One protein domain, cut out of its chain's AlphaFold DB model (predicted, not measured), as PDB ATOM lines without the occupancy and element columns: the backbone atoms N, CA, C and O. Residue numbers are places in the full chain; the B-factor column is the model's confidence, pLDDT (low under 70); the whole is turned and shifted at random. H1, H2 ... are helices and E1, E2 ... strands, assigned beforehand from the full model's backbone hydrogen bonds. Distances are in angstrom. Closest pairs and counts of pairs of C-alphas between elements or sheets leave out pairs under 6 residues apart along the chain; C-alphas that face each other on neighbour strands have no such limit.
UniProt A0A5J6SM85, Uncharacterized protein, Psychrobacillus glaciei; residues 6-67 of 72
ATOM      1  N   ASP A   6      30.193 -14.075 -35.876       81.94
ATOM      2  CA  ASP A   6      28.919 -13.517 -35.418       81.94
ATOM      3  C   ASP A   6      28.017 -14.621 -34.859       81.94
ATOM      4  O   ASP A   6      27.350 -14.449 -33.836       81.94
ATOM      5  N   LYS A   7      28.052 -15.802 -35.487       77.88
ATOM      6  CA  LYS A   7      27.346 -16.988 -34.984       77.88
ATOM      7  C   LYS A   7      27.957 -17.511 -33.688       77.88
ATOM      8  O   LYS A   7      27.212 -17.911 -32.799       77.88
ATOM      9  N   ILE A   8      29.285 -17.502 -33.567       79.31
ATOM     10  CA  ILE A   8      29.983 -17.896 -32.333       79.31
ATOM     11  C   ILE A   8      29.626 -16.938 -31.191       79.31
ATOM     12  O   ILE A   8      29.225 -17.393 -30.122       79.31
ATOM     13  N   ASP A   9      29.694 -15.629 -31.427       82.12
ATOM     14  CA  ASP A   9      29.370 -14.610 -30.428       82.12
ATOM     15  C   ASP A   9      27.900 -14.695 -29.992       82.12
ATOM     16  O   ASP A   9      27.590 -14.532 -28.810       82.12
ATOM     17  N   LEU A  10      26.984 -14.995 -30.920       82.38
ATOM     18  CA  LEU A  10      25.576 -15.226 -30.601       82.38
ATOM     19  C   LEU A  10      25.389 -16.446 -29.688       82.38
ATOM     20  O   LEU A  10      24.623 -16.375 -28.723       82.38
ATOM     21  N   ILE A  11      26.091 -17.550 -29.964       77.69
ATOM     22  CA  ILE A  11      26.052 -18.756 -29.127       77.69
ATOM     23  C   ILE A  11      26.588 -18.444 -27.727       77.69
ATOM     24  O   ILE A  11      25.914 -18.758 -26.747       77.69
ATOM     25  N   ILE A  12      27.743 -17.777 -27.621       79.62
ATOM     26  CA  ILE A  12      28.352 -17.404 -26.333       79.62
ATOM     27  C   ILE A  12      27.389 -16.543 -25.510       79.62
ATOM     28  O   ILE A  12      27.054 -16.910 -24.386       79.62
ATOM     29  N   LYS A  13      26.851 -15.464 -26.093       81.56
ATOM     30  CA  LYS A  13      25.894 -14.571 -25.410       81.56
ATOM     31  C   LYS A  13      24.620 -15.285 -24.969       81.56
ATOM     32  O   LYS A  13      23.998 -14.888 -23.988       81.56
ATOM     33  N   THR A  14      24.197 -16.300 -25.717       76.81
ATOM     34  CA  THR A  14      23.023 -17.104 -25.363       76.81
ATOM     35  C   THR A  14      23.331 -18.000 -24.165       76.81
ATOM     36  O   THR A  14      22.542 -18.032 -23.225       76.81
ATOM     37  N   LEU A  15      24.493 -18.663 -24.155       75.56
ATOM     38  CA  LEU A  15      24.943 -19.503 -23.040       75.56
ATOM     39  C   LEU A  15      25.187 -18.695 -21.754       75.56
ATOM     40  O   LEU A  15      24.861 -19.174 -20.673       75.56
ATOM     41  N   GLU A  16      25.698 -17.466 -21.855       76.69
ATOM     42  CA  GLU A  16      25.895 -16.558 -20.708       76.69
ATOM     43  C   GLU A  16      24.584 -16.146 -20.023       76.69
ATOM     44  O   GLU A  16      24.577 -15.812 -18.841       76.69
ATOM     45  N   ARG A  17      23.468 -16.149 -20.761       75.56
ATOM     46  CA  ARG A  17      22.137 -15.801 -20.239       75.56
ATOM     47  C   ARG A  17      21.394 -16.998 -19.650       75.56
ATOM     48  O   ARG A  17      20.319 -16.811 -19.086       75.56
ATOM     49  N   MET A  18      21.926 -18.209 -19.802       68.31
ATOM     50  CA  MET A  18      21.316 -19.411 -19.243       68.31
ATOM     51  C   MET A  18      21.588 -19.498 -17.741       68.31
ATOM     52  O   MET A  18      22.730 -19.409 -17.294       68.31
ATOM     53  N   SER A  19      20.526 -19.713 -16.967       69.12
ATOM     54  CA  SER A  19      20.636 -20.148 -15.577       69.12
ATOM     55  C   SER A  19      20.781 -21.664 -15.555       69.12
ATOM     56  O   SER A  19      19.949 -22.372 -16.121       69.12
ATOM     57  N   TRP A  20      21.843 -22.158 -14.923       67.19
ATOM     58  CA  TRP A  20      22.095 -23.586 -14.773       67.19
ATOM     59  C   TRP A  20      21.606 -24.040 -13.400       67.19
ATOM     60  O   TRP A  20      22.165 -23.636 -12.382       67.19
ATOM     61  N   GLU A  21      20.581 -24.887 -13.370       66.94
ATOM     62  CA  GLU A  21      20.165 -25.586 -12.155       66.94
ATOM     63  C   GLU A  21      20.829 -26.964 -12.128       66.94
ATOM     64  O   GLU A  21      20.621 -27.797 -13.012       66.94
ATOM     65  N   LEU A  22      21.686 -27.175 -11.131       56.28
ATOM     66  CA  LEU A  22      22.295 -28.473 -10.852       56.28
ATOM     67  C   LEU A  22      21.255 -29.374 -10.176       56.28
ATOM     68  O   LEU A  22      20.470 -28.900  -9.359       56.28
ATOM     69  N   ASP A  23      21.259 -30.659 -10.526       57.97
ATOM     70  CA  ASP A  23      20.384 -31.696  -9.956       57.97
ATOM     71  C   ASP A  23      18.874 -31.496 -10.173       57.97
ATOM     72  O   ASP A  23      18.058 -32.115  -9.490       57.97
ATOM     73  N   ALA A  24      18.479 -30.679 -11.156       60.78
ATOM     74  CA  ALA A  24      17.086 -30.607 -11.578       60.78
ATOM     75  C   ALA A  24      16.627 -31.990 -12.073       60.78
ATOM     76  O   ALA A  24      17.182 -32.534 -13.035       60.78
ATOM     77  N   GLU A  25      15.614 -32.568 -11.418       59.22
ATOM     78  CA  GLU A  25      14.983 -33.795 -11.897       59.22
ATOM     79  C   GLU A  25      14.419 -33.534 -13.297       59.22
ATOM     80  O   GLU A  25      13.537 -32.697 -13.504       59.22
ATOM     81  N   VAL A  26      14.974 -34.229 -14.291       55.28
ATOM     82  CA  VAL A  26      14.470 -34.168 -15.662       55.28
ATOM     83  C   VAL A  26      13.086 -34.803 -15.649       55.28
ATOM     84  O   VAL A  26      12.959 -36.017 -15.469       55.28
ATOM     85  N   GLU A  27      12.037 -34.008 -15.858       56.06
ATOM     86  CA  GLU A  27      10.707 -34.545 -16.126       56.06
ATOM     87  C   GLU A  27      10.743 -35.220 -17.506       56.06
ATOM     88  O   GLU A  27      10.462 -34.623 -18.544       56.06
ATOM     89  N   MET A  28      11.106 -36.507 -17.526       56.66
ATOM     90  CA  MET A  28      11.269 -37.346 -18.726       56.66
ATOM     91  C   MET A  28       9.962 -37.595 -19.511       56.66
ATOM     92  O   MET A  28       9.894 -38.493 -20.348       56.66
ATOM     93  N   ALA A  29       8.903 -36.824 -19.259       53.50
ATOM     94  CA  ALA A  29       7.619 -36.944 -19.940       53.50
ATOM     95  C   ALA A  29       7.644 -36.402 -21.385       53.50
ATOM     96  O   ALA A  29       6.708 -36.646 -22.150       53.50
ATOM     97  N   ILE A  30       8.697 -35.672 -21.778       57.78
ATOM     98  CA  ILE A  30       8.812 -35.017 -23.087       57.78
ATOM     99  C   ILE A  30       9.767 -35.806 -23.998       57.78
ATOM    100  O   ILE A  30      10.855 -36.212 -23.592       57.78
ATOM    101  N   LYS A  31       9.361 -36.023 -25.256       60.59
ATOM    102  CA  LYS A  31      10.197 -36.644 -26.298       60.59
ATOM    103  C   LYS A  31      11.480 -35.822 -26.485       60.59
ATOM    104  O   LYS A  31      11.398 -34.603 -26.598       60.59
ATOM    105  N   GLU A  32      12.631 -36.495 -26.536       61.53
ATOM    106  CA  GLU A  32      13.939 -35.872 -26.785       61.53
ATOM    107  C   GLU A  32      13.850 -34.928 -27.993       61.53
ATOM    108  O   GLU A  32      13.420 -35.330 -29.080       61.53
ATOM    109  N   GLY A  33      14.183 -33.656 -27.769       63.38
ATOM    110  CA  GLY A  33      14.042 -32.614 -28.778       63.38
ATOM    111  C   GLY A  33      15.218 -32.604 -29.743       63.38
ATOM    112  O   GLY A  33      15.022 -32.537 -30.955       63.38
ATOM    113  N   ILE A  34      16.439 -32.677 -29.201       77.88
ATOM    114  CA  ILE A  34      17.692 -32.679 -29.963       77.88
ATOM    115  C   ILE A  34      18.724 -33.583 -29.274       77.88
ATOM    116  O   ILE A  34      18.918 -33.510 -28.061       77.88
ATOM    117  N   LEU A  35      19.449 -34.350 -30.090       76.44
ATOM    118  CA  LEU A  35      20.714 -34.990 -29.744       76.44
ATOM    119  C   LEU A  35      21.846 -34.220 -30.433       76.44
ATOM    120  O   LEU A  35      21.838 -34.100 -31.661       76.44
ATOM    121  N   ALA A  36      22.813 -33.693 -29.680       72.81
ATOM    122  CA  ALA A  36      23.940 -32.962 -30.261       72.81
ATOM    123  C   ALA A  36      25.289 -33.495 -29.783       72.81
ATOM    124  O   ALA A  36      25.509 -33.734 -28.600       72.81
ATOM    125  N   ASN A  37      26.226 -33.595 -30.720       77.69
ATOM    126  CA  ASN A  37      27.626 -33.881 -30.447       77.69
ATOM    127  C   ASN A  37      28.399 -32.565 -30.413       77.69
ATOM    128  O   ASN A  37      28.564 -31.920 -31.452       77.69
ATOM    129  N   ILE A  38      28.867 -32.166 -29.231       74.38
ATOM    130  CA  ILE A  38      29.654 -30.944 -29.066       74.38
ATOM    131  C   ILE A  38      31.108 -31.339 -28.817       74.38
ATOM    132  O   ILE A  38      31.431 -32.061 -27.871       74.38
ATOM    133  N   LEU A  39      31.984 -30.850 -29.696       75.81
ATOM    134  CA  LEU A  39      33.428 -30.978 -29.573       75.81
ATOM    135  C   LEU A  39      33.990 -29.652 -29.088       75.81
ATOM    136  O   LEU A  39      33.787 -28.627 -29.740       75.81
ATOM    137  N   TYR A  40      34.710 -29.669 -27.974       69.94
ATOM    138  CA  TYR A  40      35.385 -28.474 -27.494       69.94
ATOM    139  C   TYR A  40      36.715 -28.804 -26.819       69.94
ATOM    140  O   TYR A  40      36.973 -29.919 -26.353       69.94
ATOM    141  N   THR A  41      37.575 -27.793 -26.791       70.94
ATOM    142  CA  THR A  41      38.933 -27.855 -26.262       70.94
ATOM    143  C   THR A  41      39.064 -26.772 -25.199       70.94
ATOM    144  O   THR A  41      38.948 -25.593 -25.518       70.94
ATOM    145  N   PHE A  42      39.276 -27.162 -23.939       67.38
ATOM    146  CA  PHE A  42      39.418 -26.209 -22.826       67.38
ATOM    147  C   PHE A  42      40.758 -25.449 -22.854       67.38
ATOM    148  O   PHE A  42      40.817 -24.289 -22.466       67.38
ATOM    149  N   ASP A  43      41.824 -26.097 -23.329       72.31
ATOM    150  CA  ASP A  43      43.171 -25.542 -23.524       72.31
ATOM    151  C   ASP A  43      43.709 -26.118 -24.837       72.31
ATOM    152  O   ASP A  43      43.567 -27.319 -25.065       72.31
ATOM    153  N   LYS A  44      44.332 -25.293 -25.687       68.62
ATOM    154  CA  LYS A  44      44.932 -25.712 -26.966       68.62
ATOM    155  C   LYS A  44      45.904 -26.890 -26.832       68.62
ATOM    156  O   LYS A  44      46.089 -27.614 -27.804       68.62
ATOM    157  N   ASN A  45      46.499 -27.079 -25.656       79.62
ATOM    158  CA  ASN A  45      47.422 -28.179 -25.375       79.62
ATOM    159  C   ASN A  45      46.722 -29.500 -25.008       79.62
ATOM    160  O   ASN A  45      47.377 -30.538 -24.942       79.62
ATOM    161  N   ASN A  46      45.410 -29.484 -24.764       71.75
ATOM    162  CA  ASN A  46      44.639 -30.666 -24.395       71.75
ATOM    163  C   ASN A  46      43.923 -31.292 -25.604       71.75
ATOM    164  O   ASN A  46      43.491 -30.580 -26.516       71.75
ATOM    165  N   PRO A  47      43.736 -32.626 -25.604       75.50
ATOM    166  CA  PRO A  47      42.979 -33.305 -26.644       75.50
ATOM    167  C   PRO A  47      41.530 -32.807 -26.685       75.50
ATOM    168  O   PRO A  47      40.915 -32.533 -25.650       75.50
ATOM    169  N   VAL A  48      40.985 -32.723 -27.901       77.06
ATOM    170  CA  VAL A  48      39.575 -32.393 -28.142       77.06
ATOM    171  C   VAL A  48      38.703 -33.393 -27.388       77.06
ATOM    172  O   VAL A  48      38.858 -34.605 -27.557       77.06
ATOM    173  N   LYS A  49      37.774 -32.894 -26.571       77.69
ATOM    174  CA  LYS A  49      36.789 -33.741 -25.898       77.69
ATOM    175  C   LYS A  49      35.482 -33.713 -26.679       77.69
ATOM    176  O   LYS A  49      35.015 -32.647 -27.073       77.69
ATOM    177  N   LEU A  50      34.910 -34.894 -26.896       78.00
ATOM    178  CA  LEU A  50      33.589 -35.076 -27.484       78.00
ATOM    179  C   LEU A  50      32.604 -35.422 -26.370       78.00
ATOM    180  O   LEU A  50      32.802 -36.408 -25.656       78.00
ATOM    181  N   TYR A  51      31.545 -34.631 -26.265       77.19
ATOM    182  CA  TYR A  51      30.426 -34.896 -25.376       77.19
ATOM    183  C   TYR A  51      29.143 -34.982 -26.202       77.19
ATOM    184  O   TYR A  51      28.876 -34.127 -27.050       77.19
ATOM    185  N   GLU A  52      28.367 -36.030 -25.949       79.50
ATOM    186  CA  GLU A  52      26.997 -36.143 -26.438       79.50
ATOM    187  C   GLU A  52      26.089 -35.435 -25.434       79.50
ATOM    188  O   GLU A  52      26.158 -35.697 -24.235       79.50
ATOM    189  N   TYR A  53      25.261 -34.524 -25.916       79.75
ATOM    190  CA  TYR A  53      24.304 -33.780 -25.118       79.75
ATOM    191  C   TYR A  53      22.895 -34.103 -25.593       79.75
ATOM    192  O   TYR A  53      22.619 -34.103 -26.797       79.75
ATOM    193  N   ARG A  54      21.999 -34.336 -24.638       78.62
ATOM    194  CA  ARG A  54      20.570 -34.526 -24.890       78.62
ATOM    195  C   ARG A  54      19.814 -33.308 -24.395       78.62
ATOM    196  O   ARG A  54      20.066 -32.849 -23.282       78.62
ATOM    197  N   PHE A  55      18.920 -32.795 -25.233       79.88
ATOM    198  CA  PHE A  55      18.150 -31.586 -24.965       79.88
ATOM    199  C   PHE A  55      16.654 -31.896 -24.942       79.88
ATOM    200  O   PHE A  55      16.117 -32.525 -25.863       79.88
ATOM    201  N   TRP A  56      15.970 -31.362 -23.935       79.75
ATOM    202  CA  TRP A  56      14.514 -31.366 -23.817       79.75
ATOM    203  C   TRP A  56      14.005 -29.928 -23.785       79.75
ATOM    204  O   TRP A  56      14.453 -29.127 -22.967       79.75
ATOM    205  N   PHE A  57      13.083 -29.597 -24.691       75.31
ATOM    206  CA  PHE A  57      12.446 -28.282 -24.744       75.31
ATOM    207  C   PHE A  57      11.153 -28.311 -23.942       75.31
ATOM    208  O   PHE A  57      10.222 -29.051 -24.272       75.31
ATOM    209  N   ASN A  58      11.091 -27.483 -22.911       72.38
ATOM    210  CA  ASN A  58       9.917 -27.358 -22.066       72.38
ATOM    211  C   ASN A  58       8.972 -26.282 -22.607       72.38
ATOM    212  O   ASN A  58       9.366 -25.364 -23.328       72.38
ATOM    213  N   LYS A  59       7.691 -26.369 -22.230       72.88
ATOM    214  CA  LYS A  59       6.655 -25.420 -22.678       72.88
ATOM    215  C   LYS A  59       6.844 -23.997 -22.141       72.88
ATOM    216  O   LYS A  59       6.276 -23.069 -22.697       72.88
ATOM    217  N   ASN A  60       7.612 -23.832 -21.069       77.44
ATOM    218  CA  ASN A  60       7.915 -22.551 -20.426       77.44
ATOM    219  C   ASN A  60       9.193 -21.893 -20.984       77.44
ATOM    220  O   ASN A  60       9.863 -21.170 -20.256       77.44
ATOM    221  N   GLU A  61       9.556 -22.193 -22.235       73.38
ATOM    222  CA  GLU A  61      10.759 -21.675 -22.910       73.38
ATOM    223  C   GLU A  61      12.088 -22.032 -22.216       73.38
ATOM    224  O   GLU A  61      13.137 -21.478 -22.540       73.38
ATOM    225  N   THR A  62      12.073 -22.997 -21.291       72.88
ATOM    226  CA  THR A  62      13.294 -23.544 -20.689       72.88
ATOM    227  C   THR A  62      13.788 -24.761 -21.460       72.88
ATOM    228  O   THR A  62      13.029 -25.453 -22.148       72.88
ATOM    229  N   VAL A  63      15.086 -25.030 -21.343       75.56
ATOM    230  CA  VAL A  63      15.728 -26.196 -21.943       75.56
ATOM    231  C   VAL A  63      16.434 -26.972 -20.847       75.56
ATOM    232  O   VAL A  63      17.250 -26.413 -20.120       75.56
ATOM    233  N   GLN A  64      16.131 -28.261 -20.747       75.88
ATOM    234  CA  GLN A  64      16.864 -29.187 -19.892       75.88
ATOM    235  C   GLN A  64      17.935 -29.895 -20.714       75.88
ATOM    236  O   GLN A  64      17.697 -30.309 -21.851       75.88
ATOM    237  N   LEU A  65      19.119 -30.031 -20.125       77.44
ATOM    238  CA  LEU A  65      20.283 -30.654 -20.736       77.44
ATOM    239  C   LEU A  65      20.736 -31.822 -19.867       77.44
ATOM    240  O   LEU A  65      20.880 -31.662 -18.657       77.44
ATOM    241  N   SER A  66      21.045 -32.963 -20.477       77.31
ATOM    242  CA  SER A  66      21.787 -34.018 -19.790       77.31
ATOM    243  C   SER A  66      23.038 -34.407 -20.564       77.31
ATOM    244  O   SER A  66      23.061 -34.454 -21.798       77.31
ATOM    245  N   VAL A  67      24.094 -34.678 -19.802       71.69
ATOM    246  CA  VAL A  67      25.293 -35.349 -20.292       71.69
ATOM    247  C   VAL A  67      25.193 -36.788 -19.804       71.69
ATOM    248  O   VAL A  67      25.131 -36.998 -18.589       71.69
TER     249      VAL A  67
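This is residues 6 to 67 of the 72 residues of an uncharacterized protein of Psychrobacillus glaciei (UniProt A0A5J6SM85). A long, strongly twisted sheet of three strands, made by the hairpin of E1 and E2 with the short strand E3 paired along the later residues of E2, has one helix, H1, standing free of it. A long link without a named element, residues 17 to 33, joins H1 to the sheet, and residues 42 to 47, in the turn between E1 and E2, stick out at one end of the length. The printed part has 62 residues, with one named helix and three named strands in the order H1, E1, E2, E3. The sheet's order is E1, E2, E3, all antiparallel, and the class is mixed, helices and strands. The whole is loose, with a radius of gyration of the C-alphas of 13.7 A, and elongated, spanning 41 by 23 by 20 A.

H1, residues 6 to 16, is not on the sheet of E1, residues 34 to 40, E2, residues 49 to 57, and E3, residues 63 to 66: 0 pairs of C-alphas lie within 10 A. In H1 every O i to N i+4 pair is within hydrogen-bond range. H1 is apart from E2 and from E3. E1 and E2 form a hairpin, antiparallel at 150 degrees between their directions. The C-alphas of Asn 37 and Glu 52 face each other at 4.6 A, and N 36 and O 53, 2.9 A apart, are within hydrogen-bond range, as are N 53 and O 36 at 2.8 A. E2 and E3 form a second hairpin, antiparallel at 140 degrees. Here the C-alphas of Phe 55 and Leu 65 face each other at 4.8 A, and N 56 and O 64 are within hydrogen-bond range at 2.9 A. E1 and E3, the edge strands, are apart, and E2 is the inner strand. The three strands form a meander, each the antiparallel neighbour of the one before.

H1 runs from Asp 6, C-alpha at (28.919, -13.517, -35.418), to Glu 16, 15.3 A from first to last C-alpha. E1 runs from Ile 34, C-alpha at (17.692, -32.679, -29.963), to Tyr 40, over 18.4 A. E2, the longest strand, runs from Lys 49 to Phe 57 over 25.0 A. E3 runs from Val 63 to Ser 66, C-alpha at (21.787, -34.018, -19.790), over 10.1 A.

The two C-alphas farthest apart are those of Ala 29 and Asn 45, at 41.1 A. The printed part has no cut. The link from H1 to E1 is long, 17 residues, that from E1 to E2 is short, and that from E2 to E3 is tight. The mean pLDDT of the printed part is 72.2; residues 18 to 33, 40, 42 and 44 are under 70.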